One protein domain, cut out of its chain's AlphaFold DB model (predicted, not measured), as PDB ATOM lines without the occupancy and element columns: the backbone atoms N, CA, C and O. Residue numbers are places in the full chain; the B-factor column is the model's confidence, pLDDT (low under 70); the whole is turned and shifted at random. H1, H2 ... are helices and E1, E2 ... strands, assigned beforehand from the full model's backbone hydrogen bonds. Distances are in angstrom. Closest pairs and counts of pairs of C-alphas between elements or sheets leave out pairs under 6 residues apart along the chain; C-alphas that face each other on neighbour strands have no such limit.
ATOM      1  N   ALA A  23       9.364  51.570   0.803       93.06
ATOM      2  CA  ALA A  23       8.323  52.466   1.321       93.06
ATOM      3  C   ALA A  23       7.967  52.173   2.789       93.06
ATOM      4  O   ALA A  23       7.932  53.091   3.608       93.06
ATOM      5  N   GLY A  24       7.758  50.902   3.139       93.62
ATOM      6  CA  GLY A  24       7.485  50.470   4.514       93.62
ATOM      7  C   GLY A  24       8.622  50.816   5.468       93.62
ATOM      8  O   GLY A  24       8.381  51.339   6.554       93.62
ATOM      9  N   LYS A  25       9.878  50.633   5.040       94.38
ATOM     10  CA  LYS A  25      11.050  51.085   5.810       94.38
ATOM     11  C   LYS A  25      11.048  52.603   5.996       94.38
ATOM     12  O   LYS A  25      11.217  53.070   7.116       94.38
ATOM     13  N   ALA A  26      10.848  53.365   4.920       93.44
ATOM     14  CA  ALA A  26      10.893  54.826   4.949       93.44
ATOM     15  C   ALA A  26       9.789  55.441   5.827       93.44
ATOM     16  O   ALA A  26      10.018  56.451   6.487       93.44
ATOM     17  N   LEU A  27       8.608  54.820   5.858       92.38
ATOM     18  CA  LEU A  27       7.458  55.272   6.645       92.38
ATOM     19  C   LEU A  27       7.396  54.645   8.043       92.38
ATOM     20  O   LEU A  27       6.521  54.998   8.827       92.38
ATOM     21  N   THR A  28       8.322  53.736   8.376       93.88
ATOM     22  CA  THR A  28       8.251  52.903   9.591       93.88
ATOM     23  C   THR A  28       6.909  52.154   9.690       93.88
ATOM     24  O   THR A  28       6.368  51.946  10.773       93.88
ATOM     25  N   ASP A  29       6.362  51.749   8.542       91.31
ATOM     26  CA  ASP A  29       5.091  51.041   8.429       91.31
ATOM     27  C   ASP A  29       5.342  49.564   8.069       91.31
ATOM     28  O   ASP A  29       5.682  49.246   6.921       91.31
ATOM     29  N   PRO A  30       5.182  48.632   9.029       91.12
ATOM     30  CA  PRO A  30       5.423  47.211   8.805       91.12
ATOM     31  C   PRO A  30       4.333  46.532   7.963       91.12
ATOM     32  O   PRO A  30       4.464  45.348   7.661       91.12
ATOM     33  N   THR A  31       3.259  47.239   7.601       91.00
ATOM     34  CA  THR A  31       2.148  46.691   6.807       91.00
ATOM     35  C   THR A  31       2.379  46.811   5.299       91.00
ATOM     36  O   THR A  31       1.750  46.101   4.512       91.00
ATOM     37  N   ILE A  32       3.334  47.650   4.881       93.12
ATOM     38  CA  ILE A  32       3.698  47.843   3.475       93.12
ATOM     39  C   ILE A  32       4.703  46.762   3.058       93.12
ATOM     40  O   ILE A  32       5.918  46.980   2.985       93.12
ATOM     41  N   THR A  33       4.182  45.565   2.796       95.06
ATOM     42  CA  THR A  33       4.962  44.370   2.447       95.06
ATOM     43  C   THR A  33       4.655  43.849   1.049       95.06
ATOM     44  O   THR A  33       3.634  44.176   0.445       95.06
ATOM     45  N   VAL A  34       5.541  42.993   0.546       96.19
ATOM     46  CA  VAL A  34       5.250  42.073  -0.554       96.19
ATOM     47  C   VAL A  34       5.109  40.673   0.023       96.19
ATOM     48  O   VAL A  34       6.063  40.136   0.589       96.19
ATOM     49  N   ASP A  35       3.926  40.089  -0.124       95.56
ATOM     50  CA  ASP A  35       3.622  38.736   0.330       95.56
ATOM     51  C   ASP A  35       3.635  37.789  -0.865       95.56
ATOM     52  O   ASP A  35       3.007  38.072  -1.884       95.56
ATOM     53  N   LEU A  36       4.317  36.653  -0.727       94.12
ATOM     54  CA  LEU A  36       4.303  35.556  -1.688       94.12
ATOM     55  C   LEU A  36       3.588  34.360  -1.059       94.12
ATOM     56  O   LEU A  36       3.967  33.909   0.023       94.12
ATOM     57  N   SER A  37       2.582  33.837  -1.748       92.38
ATOM     58  CA  SER A  37       1.762  32.709  -1.314       92.38
ATOM     59  C   SER A  37       1.841  31.555  -2.303       92.38
ATOM     60  O   SER A  37       2.009  31.765  -3.505       92.38
ATOM     61  N   GLU A  38       1.698  30.329  -1.806       87.75
ATOM     62  CA  GLU A  38       1.472  29.169  -2.670       87.75
ATOM     63  C   GLU A  38       0.126  29.308  -3.387       87.75
ATOM     64  O   GLU A  38      -0.880  29.668  -2.775       87.75
ATOM     65  N   ASP A  39       0.111  29.026  -4.688       81.69
ATOM     66  CA  ASP A  39      -1.130  28.858  -5.440       81.69
ATOM     67  C   ASP A  39      -1.703  27.462  -5.115       81.69
ATOM     68  O   ASP A  39      -1.080  26.457  -5.489       81.69
ATOM     69  N   PRO A  40      -2.852  27.372  -4.415       73.94
ATOM     70  CA  PRO A  40      -3.416  26.092  -3.990       73.94
ATOM     71  C   PRO A  40      -3.916  25.250  -5.167       73.94
ATOM     72  O   PRO A  40      -3.945  24.025  -5.067       73.94
ATOM     73  N   ASP A  41      -4.276  25.885  -6.282       74.81
ATOM     74  CA  ASP A  41      -4.847  25.211  -7.445       74.81
ATOM     75  C   ASP A  41      -3.750  24.699  -8.381       74.81
ATOM     76  O   ASP A  41      -3.948  23.753  -9.146       74.81
ATOM     77  N   ASN A  42      -2.572  25.330  -8.340       71.12
ATOM     78  CA  ASN A  42      -1.566  25.155  -9.374       71.12
ATOM     79  C   ASN A  42      -0.135  24.949  -8.867       71.12
ATOM     80  O   ASN A  42       0.770  24.966  -9.685       71.12
ATOM     81  N   ASN A  43       0.141  24.731  -7.580       72.44
ATOM     82  CA  ASN A  43       1.515  24.521  -7.068       72.44
ATOM     83  C   ASN A  43       2.537  25.617  -7.487       72.44
ATOM     84  O   ASN A  43       3.751  25.424  -7.388       72.44
ATOM     85  N   GLY A  44       2.046  26.750  -7.993       81.94
ATOM     86  CA  GLY A  44       2.817  27.922  -8.378       81.94
ATOM     87  C   GLY A  44       2.920  28.894  -7.211       81.94
ATOM     88  O   GLY A  44       2.604  28.556  -6.068       81.94
ATOM     89  N   ALA A  45       3.345  30.119  -7.502       88.38
ATOM     90  CA  ALA A  45       3.358  31.197  -6.526       88.38
ATOM     91  C   ALA A  45       2.508  32.374  -7.015       88.38
ATOM     92  O   ALA A  45       2.562  32.763  -8.183       88.38
ATOM     93  N   THR A  46       1.747  32.956  -6.095       91.75
ATOM     94  CA  THR A  46       1.068  34.237  -6.282       91.75
ATOM     95  C   THR A  46       1.683  35.257  -5.344       91.75
ATOM     96  O   THR A  46       2.119  34.918  -4.247       91.75
ATOM     97  N   GLY A  47       1.760  36.507  -5.776       93.38
ATOM     98  CA  GLY A  47       2.339  37.581  -4.986       93.38
ATOM     99  C   GLY A  47       1.434  38.799  -4.947       93.38
ATOM    100  O   GLY A  47       0.717  39.067  -5.909       93.38
ATOM    101  N   ILE A  48       1.475  39.548  -3.851       95.00
ATOM    102  CA  ILE A  48       0.779  40.827  -3.719       95.00
ATOM    103  C   ILE A  48       1.658  41.825  -2.976       95.00
ATOM    104  O   ILE A  48       2.174  41.538  -1.898       95.00
ATOM    105  N   CYS A  49       1.809  43.015  -3.548       95.62
ATOM    106  CA  CYS A  49       2.369  44.160  -2.848       95.62
ATOM    107  C   CYS A  49       1.246  44.929  -2.148       95.62
ATOM    108  O   CYS A  49       0.348  45.451  -2.802       95.62
ATOM    109  N   ARG A  50       1.301  45.034  -0.819       92.62
ATOM    110  CA  ARG A  50       0.335  45.792  -0.008       92.62
ATOM    111  C   ARG A  50       0.482  47.307  -0.161       92.62
ATOM    112  O   ARG A  50      -0.444  48.029   0.178       92.62
ATOM    113  N   GLY A  51       1.617  47.780  -0.681       92.38
ATOM    114  CA  GLY A  51       1.855  49.203  -0.927       92.38
ATOM    115  C   GLY A  51       1.221  49.724  -2.214       92.38
ATOM    116  O   GLY A  51       0.560  50.753  -2.194       92.38
ATOM    117  N   CYS A  52       1.426  49.030  -3.338       94.12
ATOM    118  CA  CYS A  52       0.964  49.480  -4.661       94.12
ATOM    119  C   CYS A  52      -0.102  48.586  -5.302       94.12
ATOM    120  O   CYS A  52      -0.431  48.784  -6.469       94.12
ATOM    121  N   GLU A  53      -0.571  47.560  -4.591       92.81
ATOM    122  CA  GLU A  53      -1.585  46.599  -5.048       92.81
ATOM    123  C   GLU A  53      -1.187  45.789  -6.297       92.81
ATOM    124  O   GLU A  53      -1.987  45.033  -6.843       92.81
ATOM    125  N   THR A  54       0.073  45.877  -6.744       94.56
ATOM    126  CA  THR A  54       0.577  45.050  -7.844       94.56
ATOM    127  C   THR A  54       0.603  43.584  -7.434       94.56
ATOM    128  O   THR A  54       1.150  43.222  -6.387       94.56
ATOM    129  N   THR A  55       0.051  42.738  -8.299       94.31
ATOM    130  CA  THR A  55       0.030  41.289  -8.117       94.31
ATOM    131  C   THR A  55       1.015  40.593  -9.043       94.31
ATOM    132  O   THR A  55       1.161  40.971 -10.205       94.31
ATOM    133  N   PHE A  56       1.614  39.515  -8.553       91.50
ATOM    134  CA  PHE A  56       2.331  38.532  -9.352       91.50
ATOM    135  C   PHE A  56       1.495  37.270  -9.474       91.50
ATOM    136  O   PHE A  56       0.949  36.770  -8.489       91.50
ATOM    137  N   LYS A  57       1.439  36.725 -10.683       88.56
ATOM    138  CA  LYS A  57       0.918  35.390 -10.928       88.56
ATOM    139  C   LYS A  57       1.795  34.742 -11.979       88.56
ATOM    140  O   LYS A  57       1.948  35.295 -13.067       88.56
ATOM    141  N   ASP A  58       2.360  33.590 -11.643       79.44
ATOM    142  CA  ASP A  58       3.038  32.768 -12.635       79.44
ATOM    143  C   ASP A  58       2.017  32.343 -13.704       79.44
ATOM    144  O   ASP A  58       0.985  31.737 -13.401       79.44
ATOM    145  N   SER A  59       2.259  32.744 -14.950       70.81
ATOM    146  CA  SER A  59       1.391  32.449 -16.091       70.81
ATOM    147  C   SER A  59       1.758  31.134 -16.784       70.81
ATOM    148  O   SER A  59       0.992  30.653 -17.622       70.81
ATOM    149  N   SER A  60       2.899  30.528 -16.441       68.19
ATOM    150  CA  SER A  60       3.363  29.288 -17.054       68.19
ATOM    151  C   SER A  60       2.829  28.074 -16.299       68.19
ATOM    152  O   SER A  60       3.265  27.736 -15.202       68.19
ATOM    153  N   TYR A  61       1.901  27.344 -16.917       65.50
ATOM    154  CA  TYR A  61       1.414  26.077 -16.365       65.50
ATOM    155  C   TYR A  61       2.445  24.934 -16.471       65.50
ATOM    156  O   TYR A  61       2.273  23.917 -15.804       65.50
ATOM    157  N   ILE A  62       3.500  25.101 -17.281       61.03
ATOM    158  CA  ILE A  62       4.519  24.073 -17.566       61.03
ATOM    159  C   ILE A  62       5.734  24.214 -16.639       61.03
ATOM    160  O   ILE A  62       6.292  23.210 -16.206       61.03
ATOM    161  N   CYS A  63       6.121  25.445 -16.293       56.31
ATOM    162  CA  CYS A  63       7.295  25.732 -15.465       56.31
ATOM    163  C   CYS A  63       6.875  26.550 -14.240       56.31
ATOM    164  O   CYS A  63       7.114  27.749 -14.191       56.31
ATOM    165  N   ARG A  64       6.223  25.888 -13.277       69.81
ATOM    166  CA  ARG A  64       5.770  26.492 -12.015       69.81
ATOM    167  C   ARG A  64       6.958  26.674 -11.083       69.81
ATOM    168  O   ARG A  64       7.295  25.769 -10.317       69.81
ATOM    169  N   ASP A  65       7.620  27.818 -11.189       75.25
ATOM    170  CA  ASP A  65       8.857  28.079 -10.461       75.25
ATOM    171  C   ASP A  65       8.652  29.074  -9.314       75.25
ATOM    172  O   ASP A  65       8.478  30.284  -9.484       75.25
ATOM    173  N   ARG A  66       8.747  28.548  -8.090       82.31
ATOM    174  CA  ARG A  66       8.703  29.353  -6.864       82.31
ATOM    175  C   ARG A  66       9.890  30.312  -6.769       82.31
ATOM    176  O   ARG A  66       9.769  31.332  -6.090       82.31
ATOM    177  N   ALA A  67      11.024  30.009  -7.407       87.88
ATOM    178  CA  ALA A  67      12.188  30.888  -7.393       87.88
ATOM    179  C   ALA A  67      11.909  32.183  -8.163       87.88
ATOM    180  O   ALA A  67      12.188  33.257  -7.637       87.88
ATOM    181  N   THR A  68      11.253  32.107  -9.322       88.44
ATOM    182  CA  THR A  68      10.778  33.285 -10.068       88.44
ATOM    183  C   THR A  68       9.857  34.171  -9.221       88.44
ATOM    184  O   THR A  68      10.054  35.385  -9.157       88.44
ATOM    185  N   GLY A  69       8.902  33.582  -8.491       91.31
ATOM    186  CA  GLY A  69       8.041  34.342  -7.574       91.31
ATOM    187  C   GLY A  69       8.814  35.007  -6.428       91.31
ATOM    188  O   GLY A  69       8.547  36.160  -6.086       91.31
ATOM    189  N   ARG A  70       9.811  34.317  -5.856       93.12
ATOM    190  CA  ARG A  70      10.695  34.882  -4.818       93.12
ATOM    191  C   ARG A  70      11.551  36.028  -5.350       93.12
ATOM    192  O   ARG A  70      11.667  37.040  -4.667       93.12
ATOM    193  N   LEU A  71      12.106  35.880  -6.555       93.88
ATOM    194  CA  LEU A  71      12.896  36.916  -7.214       93.88
ATOM    195  C   LEU A  71      12.048  38.170  -7.437       93.88
ATOM    196  O   LEU A  71      12.426  39.243  -6.976       93.88
ATOM    197  N   TRP A  72      10.863  38.019  -8.037       94.62
ATOM    198  CA  TRP A  72       9.933  39.133  -8.212       94.62
ATOM    199  C   TRP A  72       9.588  39.801  -6.876       94.62
ATOM    200  O   TRP A  72       9.624  41.025  -6.777       94.62
ATOM    201  N   ALA A  73       9.271  39.015  -5.841       95.75
ATOM    202  CA  ALA A  73       8.843  39.558  -4.555       95.75
ATOM    203  C   ALA A  73       9.947  40.389  -3.886       95.75
ATOM    204  O   ALA A  73       9.673  41.480  -3.379       95.75
ATOM    205  N   GLN A  74      11.187  39.898  -3.928       97.06
ATOM    206  CA  GLN A  74      12.347  40.617  -3.416       97.06
ATOM    207  C   GLN A  74      12.616  41.894  -4.226       97.06
ATOM    208  O   GLN A  74      12.657  42.981  -3.649       97.06
ATOM    209  N   GLU A  75      12.738  41.785  -5.553       97.50
ATOM    210  CA  GLU A  75      13.025  42.934  -6.421       97.50
ATOM    211  C   GLU A  75      11.945  44.015  -6.321       97.50
ATOM    212  O   GLU A  75      12.243  45.212  -6.352       97.50
ATOM    213  N   HIS A  76      10.681  43.605  -6.208       97.19
ATOM    214  CA  HIS A  76       9.574  44.530  -6.047       97.19
ATOM    215  C   HIS A  76       9.634  45.226  -4.685       97.19
ATOM    216  O   HIS A  76       9.453  46.440  -4.622       97.19
ATOM    217  N   ALA A  77       9.921  44.500  -3.601       97.69
ATOM    218  CA  ALA A  77      10.027  45.091  -2.270       97.69
ATOM    219  C   ALA A  77      11.142  46.148  -2.190       97.69
ATOM    220  O   ALA A  77      10.920  47.229  -1.645       97.69
ATOM    221  N   GLU A  78      12.296  45.882  -2.803       97.81
ATOM    222  CA  GLU A  78      13.442  46.803  -2.854       97.81
ATOM    223  C   GLU A  78      13.166  48.075  -3.677       97.81
ATOM    224  O   GLU A  78      13.845  49.085  -3.516       97.81
ATOM    225  N   LYS A  79      12.174  48.055  -4.576       96.50
ATOM    226  CA  LYS A  79      11.881  49.180  -5.485       96.50
ATOM    227  C   LYS A  79      10.547  49.865  -5.205       96.50
ATOM    228  O   LYS A  79      10.322  50.969  -5.702       96.50
TER     229      LYS A  79
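This is residues 23 to 79 of the 88 residues of an uncharacterized protein of Streptomyces sp. sk2.1 (UniProt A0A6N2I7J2). A small antiparallel sheet of three strands is covered on one face by a single long helix, H2, which runs along the strands; no named helix is on the other face. The short helix H1 sits at one end of this slab, and the link from E3 to H2 makes a loop at the other end. The printed part has 57 residues, with two named helices and three named strands in the order H1, E1, E2, E3, H2, and the sheet's order is E1, E2, E3. The class is mixed, helices and strands. The outline is a rod with spans of 39 by 18 by 13 A, only just compact and close to loose, with a radius of gyration of the C-alphas of 12.1 A.

The sheet holds E1, residues 33 to 38, E2, residues 45 to 49, and E3, residues 55 to 57. They form a meander, each strand the antiparallel neighbour of the one before. E2 is the inner strand, and E1 and E3 are edge strands. The hairpin E1 and E2 stands at 162 degrees between directions, with N 35 and O 48 2.9 A apart and N 37 and O 46 2.8 A apart, both within hydrogen-bond range. The hairpin E2 and E3 stands at 171 degrees, with N 47 and O 56 within hydrogen-bond range at 2.8 A. H2, residues 66 to 79, is on the sheet at a height of 8.6 A over the sheet, which gives two layers, a helix on one face of a sheet. It lies over E2, with 9 of its C-alphas, and only just over E1, with 3. On the local plane its line and that of E2 stand at 1 degrees, along the strands. The closest C-alphas of E1 and H2 are those of Val 34 and Ala 77, 5.9 A apart. Those of E2 and H2 are Ala 45 and Arg 66, 5.7 A apart. H1, residues 23 to 27, is not on the sheet and is apart from E2 and E3. H1 and H2 are near each other, with 5 pairs of C-alphas within 10 A. In H1 and H2 every O i to N i+4 pair is within hydrogen-bond range.

E1 spans 16.4 A from C-alpha 33 at (4.962, 44.370, 2.447) to C-alpha 38. E2 spans 13.5 A and E3 6.6 A. H2 spans 20.1 A, ending at C-alpha 79, (11.881, 49.180, -5.485). H1 spans 6.1 A from C-alpha 23 at (8.323, 52.466, 1.321).

The two C-alphas farthest apart are those of Thr 28 and Ile 62, at 39.8 A. The C-alphas of Ala 23 and Lys 79, the first and last printed, are 8.4 A apart. The printed part has no cut. The links H1 to E1 and E2 to E3 are tight, those from E1 to E2 and E3 to H2 are short, and no link is long. The mean pLDDT of the printed part is 87.8, and residues 60 to 64 are under 70.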